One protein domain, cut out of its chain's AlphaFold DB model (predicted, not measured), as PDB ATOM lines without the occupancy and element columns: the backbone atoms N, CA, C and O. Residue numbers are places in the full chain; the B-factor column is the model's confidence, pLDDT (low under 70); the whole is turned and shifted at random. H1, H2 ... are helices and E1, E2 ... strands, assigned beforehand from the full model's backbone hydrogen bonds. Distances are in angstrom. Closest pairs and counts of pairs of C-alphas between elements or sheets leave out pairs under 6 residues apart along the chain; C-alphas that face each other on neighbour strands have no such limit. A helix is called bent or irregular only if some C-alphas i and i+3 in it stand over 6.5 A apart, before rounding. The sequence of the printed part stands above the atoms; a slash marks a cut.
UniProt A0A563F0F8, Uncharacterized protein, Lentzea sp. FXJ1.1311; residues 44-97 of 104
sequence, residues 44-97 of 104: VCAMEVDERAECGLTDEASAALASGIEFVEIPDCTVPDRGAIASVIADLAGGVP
ATOM      1  N   VAL A  44     -31.777  18.526  -9.888       94.06
ATOM      2  CA  VAL A  44     -30.790  19.581  -9.632       94.06
ATOM      3  C   VAL A  44     -31.269  20.424  -8.455       94.06
ATOM      4  O   VAL A  44     -32.341  21.025  -8.535       94.06
ATOM      5  N   CYS A  45     -30.487  20.479  -7.380       92.44
ATOM      6  CA  CYS A  45     -30.790  21.262  -6.186       92.44
ATOM      7  C   CYS A  45     -29.855  22.468  -6.097       92.44
ATOM      8  O   CYS A  45     -28.634  22.319  -6.128       92.44
ATOM      9  N   ALA A  46     -30.443  23.660  -5.992       89.62
ATOM     10  CA  ALA A  46     -29.706  24.917  -5.878       89.62
ATOM     11  C   ALA A  46     -29.675  25.484  -4.448       89.62
ATOM     12  O   ALA A  46     -29.169  26.576  -4.233       89.62
ATOM     13  N   MET A  47     -30.235  24.762  -3.478       90.19
ATOM     14  CA  MET A  47     -30.330  25.229  -2.095       90.19
ATOM     15  C   MET A  47     -29.021  25.020  -1.337       90.19
ATOM     16  O   MET A  47     -28.339  24.006  -1.524       90.19
ATOM     17  N   GLU A  48     -28.722  25.939  -0.426       87.88
ATOM     18  CA  GLU A  48     -27.621  25.794   0.520       87.88
ATOM     19  C   GLU A  48     -27.903  24.682   1.540       87.88
ATOM     20  O   GLU A  48     -29.046  24.290   1.798       87.88
ATOM     21  N   VAL A  49     -26.839  24.167   2.158       88.38
ATOM     22  CA  VAL A  49     -26.930  23.059   3.127       88.38
ATOM     23  C   VAL A  49     -27.849  23.405   4.304       88.38
ATOM     24  O   VAL A  49     -28.649  22.564   4.720       88.38
ATOM     25  N   ASP A  50     -27.772  24.638   4.809       90.12
ATOM     26  CA  ASP A  50     -28.585  25.086   5.944       90.12
ATOM     27  C   ASP A  50     -30.069  25.214   5.559       90.12
ATOM     28  O   ASP A  50     -30.937  24.722   6.277       90.12
ATOM     29  N   GLU A  51     -30.370  25.762   4.378       91.00
ATOM     30  CA  GLU A  51     -31.741  25.850   3.854       91.00
ATOM     31  C   GLU A  51     -32.348  24.454   3.664       91.00
ATOM     32  O   GLU A  51     -33.503  24.195   4.009       91.00
ATOM     33  N   ARG A  52     -31.549  23.509   3.154       92.69
ATOM     34  CA  ARG A  52     -31.966  22.110   3.030       92.69
ATOM     35  C   ARG A  52     -32.253  21.495   4.388       92.69
ATOM     36  O   ARG A  52     -33.247  20.786   4.519       92.69
ATOM     37  N   ALA A  53     -31.422  21.752   5.394       92.94
ATOM     38  CA  ALA A  53     -31.661  21.254   6.743       92.94
ATOM     39  C   ALA A  53     -32.985  21.792   7.315       92.94
ATOM     40  O   ALA A  53     -33.788  21.013   7.830       92.94
ATOM     41  N   GLU A  54     -33.262  23.087   7.145       93.38
ATOM     42  CA  GLU A  54     -34.520  23.713   7.572       93.38
ATOM     43  C   GLU A  54     -35.750  23.122   6.860       93.38
ATOM     44  O   GLU A  54     -36.804  22.940   7.475       93.38
ATOM     45  N   CYS A  55     -35.611  22.748   5.585       93.25
ATOM     46  CA  CYS A  55     -36.670  22.109   4.801       93.25
ATOM     47  C   CYS A  55     -36.780  20.583   4.993       93.25
ATOM     48  O   CYS A  55     -37.656  19.958   4.387       93.25
ATOM     49  N   GLY A  56     -35.924  19.965   5.815       95.19
ATOM     50  CA  GLY A  56     -35.897  18.513   6.019       95.19
ATOM     51  C   GLY A  56     -35.330  17.725   4.831       95.19
ATOM     52  O   GLY A  56     -35.752  16.596   4.582       95.19
ATOM     53  N   LEU A  57     -34.410  18.330   4.082       95.19
ATOM     54  CA  LEU A  57     -33.774  17.830   2.855       95.19
ATOM     55  C   LEU A  57     -32.306  17.420   3.060       95.19
ATOM     56  O   LEU A  57     -31.537  17.292   2.101       95.19
ATOM     57  N   THR A  58     -31.895  17.185   4.306       94.69
ATOM     58  CA  THR A  58     -30.540  16.712   4.632       94.69
ATOM     59  C   THR A  58     -30.200  15.419   3.884       94.69
ATOM     60  O   THR A  58     -29.123  15.309   3.309       94.69
ATOM     61  N   ASP A  59     -31.159  14.494   3.788       95.00
ATOM     62  CA  ASP A  59     -31.007  13.202   3.107       95.00
ATOM     63  C   ASP A  59     -31.473  13.220   1.636       95.00
ATOM     64  O   ASP A  59     -31.714  12.174   1.039       95.00
ATOM     65  N   GLU A  60     -31.640  14.394   1.019       95.62
ATOM     66  CA  GLU A  60     -32.202  14.513  -0.339       95.62
ATOM     67  C   GLU A  60     -31.387  13.750  -1.389       95.62
ATOM     68  O   GLU A  60     -31.952  12.972  -2.158       95.62
ATOM     69  N   ALA A  61     -30.059  13.890  -1.363       95.31
ATOM     70  CA  ALA A  61     -29.174  13.185  -2.284       95.31
ATOM     71  C   ALA A  61     -29.307  11.658  -2.162       95.31
ATOM     72  O   ALA A  61     -29.407  10.950  -3.164       95.31
ATOM     73  N   SER A  62     -29.347  11.132  -0.933       96.56
ATOM     74  CA  SER A  62     -29.462   9.690  -0.700       96.56
ATOM     75  C   SER A  62     -30.857   9.166  -1.064       96.56
ATOM     76  O   SER A  62     -30.969   8.090  -1.652       96.56
ATOM     77  N   ALA A  63     -31.911   9.940  -0.797       96.56
ATOM     78  CA  ALA A  63     -33.286   9.617  -1.170       96.56
ATOM     79  C   ALA A  63     -33.512   9.615  -2.691       96.56
ATOM     80  O   ALA A  63     -34.187   8.723  -3.218       96.56
ATOM     81  N   ALA A  64     -32.926  10.581  -3.404       96.88
ATOM     82  CA  ALA A  64     -32.971  10.649  -4.860       96.88
ATOM     83  C   ALA A  64     -32.301   9.413  -5.476       96.88
ATOM     84  O   ALA A  64     -32.932   8.687  -6.250       96.88
ATOM     85  N   LEU A  65     -31.077   9.097  -5.040       97.00
ATOM     86  CA  LEU A  65     -30.336   7.925  -5.509       97.00
ATOM     87  C   LEU A  65     -31.083   6.614  -5.227       97.00
ATOM     88  O   LEU A  65     -31.175   5.756  -6.106       97.00
ATOM     89  N   ALA A  66     -31.672   6.467  -4.036       96.69
ATOM     90  CA  ALA A  66     -32.480   5.298  -3.679       96.69
ATOM     91  C   ALA A  66     -33.723   5.131  -4.574       96.69
ATOM     92  O   ALA A  66     -34.179   4.009  -4.797       96.69
ATOM     93  N   SER A  67     -34.236   6.231  -5.129       96.06
ATOM     94  CA  SER A  67     -35.367   6.251  -6.064       96.06
ATOM     95  C   SER A  67     -34.945   6.126  -7.536       96.06
ATOM     96  O   SER A  67     -35.797   6.164  -8.426       96.06
ATOM     97  N   GLY A  68     -33.647   5.958  -7.811       96.25
ATOM     98  CA  GLY A  68     -33.104   5.874  -9.167       96.25
ATOM     99  C   GLY A  68     -33.042   7.220  -9.891       96.25
ATOM    100  O   GLY A  68     -33.150   7.245 -11.114       96.25
ATOM    101  N   ILE A  69     -32.914   8.316  -9.141       96.88
ATOM    102  CA  ILE A  69     -32.736   9.679  -9.648       96.88
ATOM    103  C   ILE A  69     -31.292  10.106  -9.372       96.88
ATOM    104  O   ILE A  69     -30.805   9.981  -8.248       96.88
ATOM    105  N   GLU A  70     -30.603  10.615 -10.389       96.06
ATOM    106  CA  GLU A  70     -29.305  11.263 -10.204       96.06
ATOM    107  C   GLU A  70     -29.491  12.614  -9.502       96.06
ATOM    108  O   GLU A  70     -30.410  13.366  -9.823       96.06
ATOM    109  N   PHE A  71     -28.619  12.935  -8.548       94.75
ATOM    110  CA  PHE A  71     -28.695  14.179  -7.791       94.75
ATOM    111  C   PHE A  71     -27.493  15.073  -8.082       94.75
ATOM    112  O   PHE A  71     -26.349  14.631  -7.972       94.75
ATOM    113  N   VAL A  72     -27.758  16.331  -8.430       92.81
ATOM    114  CA  VAL A  72     -26.734  17.331  -8.742       92.81
ATOM    115  C   VAL A  72     -26.950  18.561  -7.874       92.81
ATOM    116  O   VAL A  72     -28.008  19.184  -7.911       92.81
ATOM    117  N   GLU A  73     -25.928  18.934  -7.114       89.69
ATOM    118  CA  GLU A  73     -25.934  20.134  -6.277       89.69
ATOM    119  C   GLU A  73     -25.269  21.295  -7.020       89.69
ATOM    120  O   GLU A  73     -24.148  21.170  -7.518       89.69
ATOM    121  N   ILE A  74     -25.957  22.434  -7.088       86.19
ATOM    122  CA  ILE A  74     -25.432  23.703  -7.609       86.19
ATOM    123  C   ILE A  74     -25.841  24.818  -6.630       86.19
ATOM    124  O   ILE A  74     -26.734  25.598  -6.958       86.19
ATOM    125  N   PRO A  75     -25.262  24.856  -5.414       78.44
ATOM    126  CA  PRO A  75     -25.673  25.784  -4.362       78.44
ATOM    127  C   PRO A  75     -25.610  27.246  -4.832       78.44
ATOM    128  O   PRO A  75     -24.642  27.669  -5.475       78.44
ATOM    129  N   ASP A  76     -26.677  27.991  -4.547       69.00
ATOM    130  CA  ASP A  76     -26.921  29.353  -5.017       69.00
ATOM    131  C   ASP A  76     -26.955  30.340  -3.840       69.00
ATOM    132  O   ASP A  76     -28.002  30.619  -3.262       69.00
ATOM    133  N   CYS A  77     -25.806  30.936  -3.513       58.16
ATOM    134  CA  CYS A  77     -25.760  32.132  -2.660       58.16
ATOM    135  C   CYS A  77     -26.075  33.434  -3.439       58.16
ATOM    136  O   CYS A  77     -26.305  34.468  -2.811       58.16
ATOM    137  N   THR A  78     -26.008  33.412  -4.781       66.69
ATOM    138  CA  THR A  78     -26.177  34.502  -5.776       66.69
ATOM    139  C   THR A  78     -25.992  33.918  -7.190       66.69
ATOM    140  O   THR A  78     -25.343  32.882  -7.296       66.69
ATOM    141  N   VAL A  79     -26.362  34.642  -8.273       73.69
ATOM    142  CA  VAL A  79     -26.092  34.251  -9.684       73.69
ATOM    143  C   VAL A  79     -24.736  33.536  -9.815       73.69
ATOM    144  O   VAL A  79     -23.700  34.202  -9.703       73.69
ATOM    145  N   PRO A  80     -24.726  32.206 -10.034       69.88
ATOM    146  CA  PRO A  80     -23.497  31.446  -9.924       69.88
ATOM    147  C   PRO A  80     -22.498  31.889 -10.986       69.88
ATOM    148  O   PRO A  80     -22.875  32.246 -12.112       69.88
ATOM    149  N   ASP A  81     -21.209  31.855 -10.642       79.69
ATOM    150  CA  ASP A  81     -20.168  32.136 -11.623       79.69
ATOM    151  C   ASP A  81     -20.309  31.166 -12.801       79.69
ATOM    152  O   ASP A  81     -20.314  29.942 -12.643       79.69
ATOM    153  N   ARG A  82     -20.432  31.727 -14.008       79.56
ATOM    154  CA  ARG A  82     -20.676  30.939 -15.218       79.56
ATOM    155  C   ARG A  82     -19.569  29.914 -15.443       79.56
ATOM    156  O   ARG A  82     -19.869  28.834 -15.936       79.56
ATOM    157  N   GLY A  83     -18.317  30.251 -15.128       80.94
ATOM    158  CA  GLY A  83     -17.183  29.339 -15.256       80.94
ATOM    159  C   GLY A  83     -17.257  28.190 -14.254       80.94
ATOM    160  O   GLY A  83     -17.017  27.047 -14.637       80.94
ATOM    161  N   ALA A  84     -17.659  28.476 -13.017       79.38
ATOM    162  CA  ALA A  84     -17.795  27.487 -11.950       79.38
ATOM    163  C   ALA A  84     -18.856  26.417 -12.251       79.38
ATOM    164  O   ALA A  84     -18.650  25.250 -11.933       79.38
ATOM    165  N   ILE A  85     -19.961  26.790 -12.907       82.81
ATOM    166  CA  ILE A  85     -21.053  25.854 -13.235       82.81
ATOM    167  C   ILE A  85     -21.002  25.326 -14.675       82.81
ATOM    168  O   ILE A  85     -21.812  24.478 -15.048       82.81
ATOM    169  N   ALA A  86     -20.084  25.822 -15.512       85.38
ATOM    170  CA  ALA A  86     -20.053  25.491 -16.939       85.38
ATOM    171  C   ALA A  86     -19.869  23.992 -17.196       85.38
ATOM    172  O   ALA A  86     -20.533  23.453 -18.081       85.38
ATOM    173  N   SER A  87     -18.988  23.330 -16.440       84.81
ATOM    174  CA  SER A  87     -18.766  21.885 -16.566       84.81
ATOM    175  C   SER A  87     -20.012  21.104 -16.173       84.81
ATOM    176  O   SER A  87     -20.475  20.288 -16.957       84.81
ATOM    177  N   VAL A  88     -20.622  21.437 -15.033       86.31
ATOM    178  CA  VAL A  88     -21.848  20.784 -14.551       86.31
ATOM    179  C   VAL A  88     -22.982  20.931 -15.568       86.31
ATOM    180  O   VAL A  88     -23.647  19.957 -15.909       86.31
ATOM    181  N   ILE A  89     -23.174  22.128 -16.132       86.25
ATOM    182  CA  ILE A  89     -24.170  22.354 -17.190       86.25
ATOM    183  C   ILE A  89     -23.842  21.540 -18.447       86.25
ATOM    184  O   ILE A  89     -24.753  21.005 -19.083       86.25
ATOM    185  N   ALA A  90     -22.569  21.466 -18.838       86.25
ATOM    186  CA  ALA A  90     -22.149  20.696 -20.003       86.25
ATOM    187  C   ALA A  90     -22.385  19.191 -19.807       86.25
ATOM    188  O   ALA A  90     -22.872  18.541 -20.732       86.25
ATOM    189  N   ASP A  91     -22.114  18.667 -18.612       85.69
ATOM    190  CA  ASP A  91     -22.342  17.268 -18.248       85.69
ATOM    191  C   ASP A  91     -23.840  16.942 -18.260       85.69
ATOM    192  O   ASP A  91     -24.262  16.004 -18.941       85.69
ATOM    193  N   LEU A  92     -24.666  17.793 -17.638       86.12
ATOM    194  CA  LEU A  92     -26.128  17.692 -17.692       86.12
ATOM    195  C   LEU A  92     -26.643  17.704 -19.138       86.12
ATOM    196  O   LEU A  92     -27.493  16.900 -19.513       86.12
ATOM    197  N   ALA A  93     -26.118  18.591 -19.987       83.94
ATOM    198  CA  ALA A  93     -26.511  18.664 -21.393       83.94
ATOM    199  C   ALA A  93     -26.017  17.460 -22.219       83.94
ATOM    200  O   ALA A  93     -26.649  17.105 -23.218       83.94
ATOM    201  N   GLY A  94     -24.890  16.857 -21.834       80.81
ATOM    202  CA  GLY A  94     -24.293  15.689 -22.481       80.81
ATOM    203  C   GLY A  94     -24.968  14.368 -22.108       80.81
ATOM    204  O   GLY A  94     -25.031  13.472 -22.951       80.81
ATOM    205  N   GLY A  95     -25.495  14.265 -20.885       73.56
ATOM    206  CA  GLY A  95     -26.212  13.092 -20.376       73.56
ATOM    207  C   GLY A  95     -27.633  12.940 -20.925       73.56
ATOM    208  O   GLY A  95     -28.172  11.836 -20.943       73.56
ATOM    209  N   VAL A  96     -28.231  14.020 -21.438       66.25
ATOM    210  CA  VAL A  96     -29.548  13.972 -22.082       66.25
ATOM    211  C   VAL A  96     -29.438  13.236 -23.426       66.25
ATOM    212  O   VAL A  96     -28.761  13.728 -24.340       66.25
ATOM    213  N   PRO A  97     -30.128  12.091 -23.614       56.94
ATOM    214  CA  PRO A  97     -30.125  11.405 -24.894       56.94
ATOM    215  C   PRO A  97     -30.595  12.357 -25.997       56.94
ATOM    216  O   PRO A  97     -31.611  13.045 -25.880       56.94
TER     217      PRO A  97
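Overview. This is residues 44 to 97 of the 104 residues of an uncharacterized protein of Lentzea sp. FXJ1.1311 (UniProt A0A563F0F8). The printed part is a flat, open model: residues 44 to 73 make a broad loop with the short helices H1 and H2 on its way round, closed where residues 44 to 45 pair with E1. The long helix H3 folds back on the other side of E1, across a narrow gap. The 54 printed residues hold three named helices and one named strand, in the order H1, H2, E1, H3, and the class is mostly helix. The whole is only just loose, close to compact, with a radius of gyration of the C-alphas of 12.4 A and spans of 29 by 29 by 10 A.

Arrangement. Residues 44 to 45 pair with residues 72 to 73 of E1, the strand of residues 70 to 73, and run parallel to them. E1 pairs with no named strand. H1, residues 49 to 54, is apart from E1. A tight link leads to H2, residues 60 to 66; H1 and H2 are only just apart, their closest C-alphas being 8.3 A from each other. H2 and E1, joined by a tight link, have 4 pairs of C-alphas within 8 A; the closest are those of Ala 61 and Phe 71, 5.6 A apart. H3, residues 82 to 95, is only just apart from E1, at 8.3 A between their closest C-alphas, and is apart from H1 and H2. In H1 and H2 every O i to N i+4 pair is within hydrogen-bond range, in H3 8 of 10.

Along the chain. H1 begins at C-alpha 49, (-26.930, 23.059, 3.127). H2 is 9.8 A long and E1 10.3 A. H3 is 19.4 A long, ends at C-alpha 95, (-26.212, 13.092, -20.376), and is irregular: C-alphas 84 and 87 are 7.3 A apart.

Size, cuts and confidence. The two C-alphas farthest apart, those of Glu 54 and Pro 97, are 35.0 A from each other. The printed part has no cut and no long link; E1 to H3 is a short link of 8 residues. The mean pLDDT of the printed part is 86.7, with residues 76 to 78, 80 and 96 to 97 under 70.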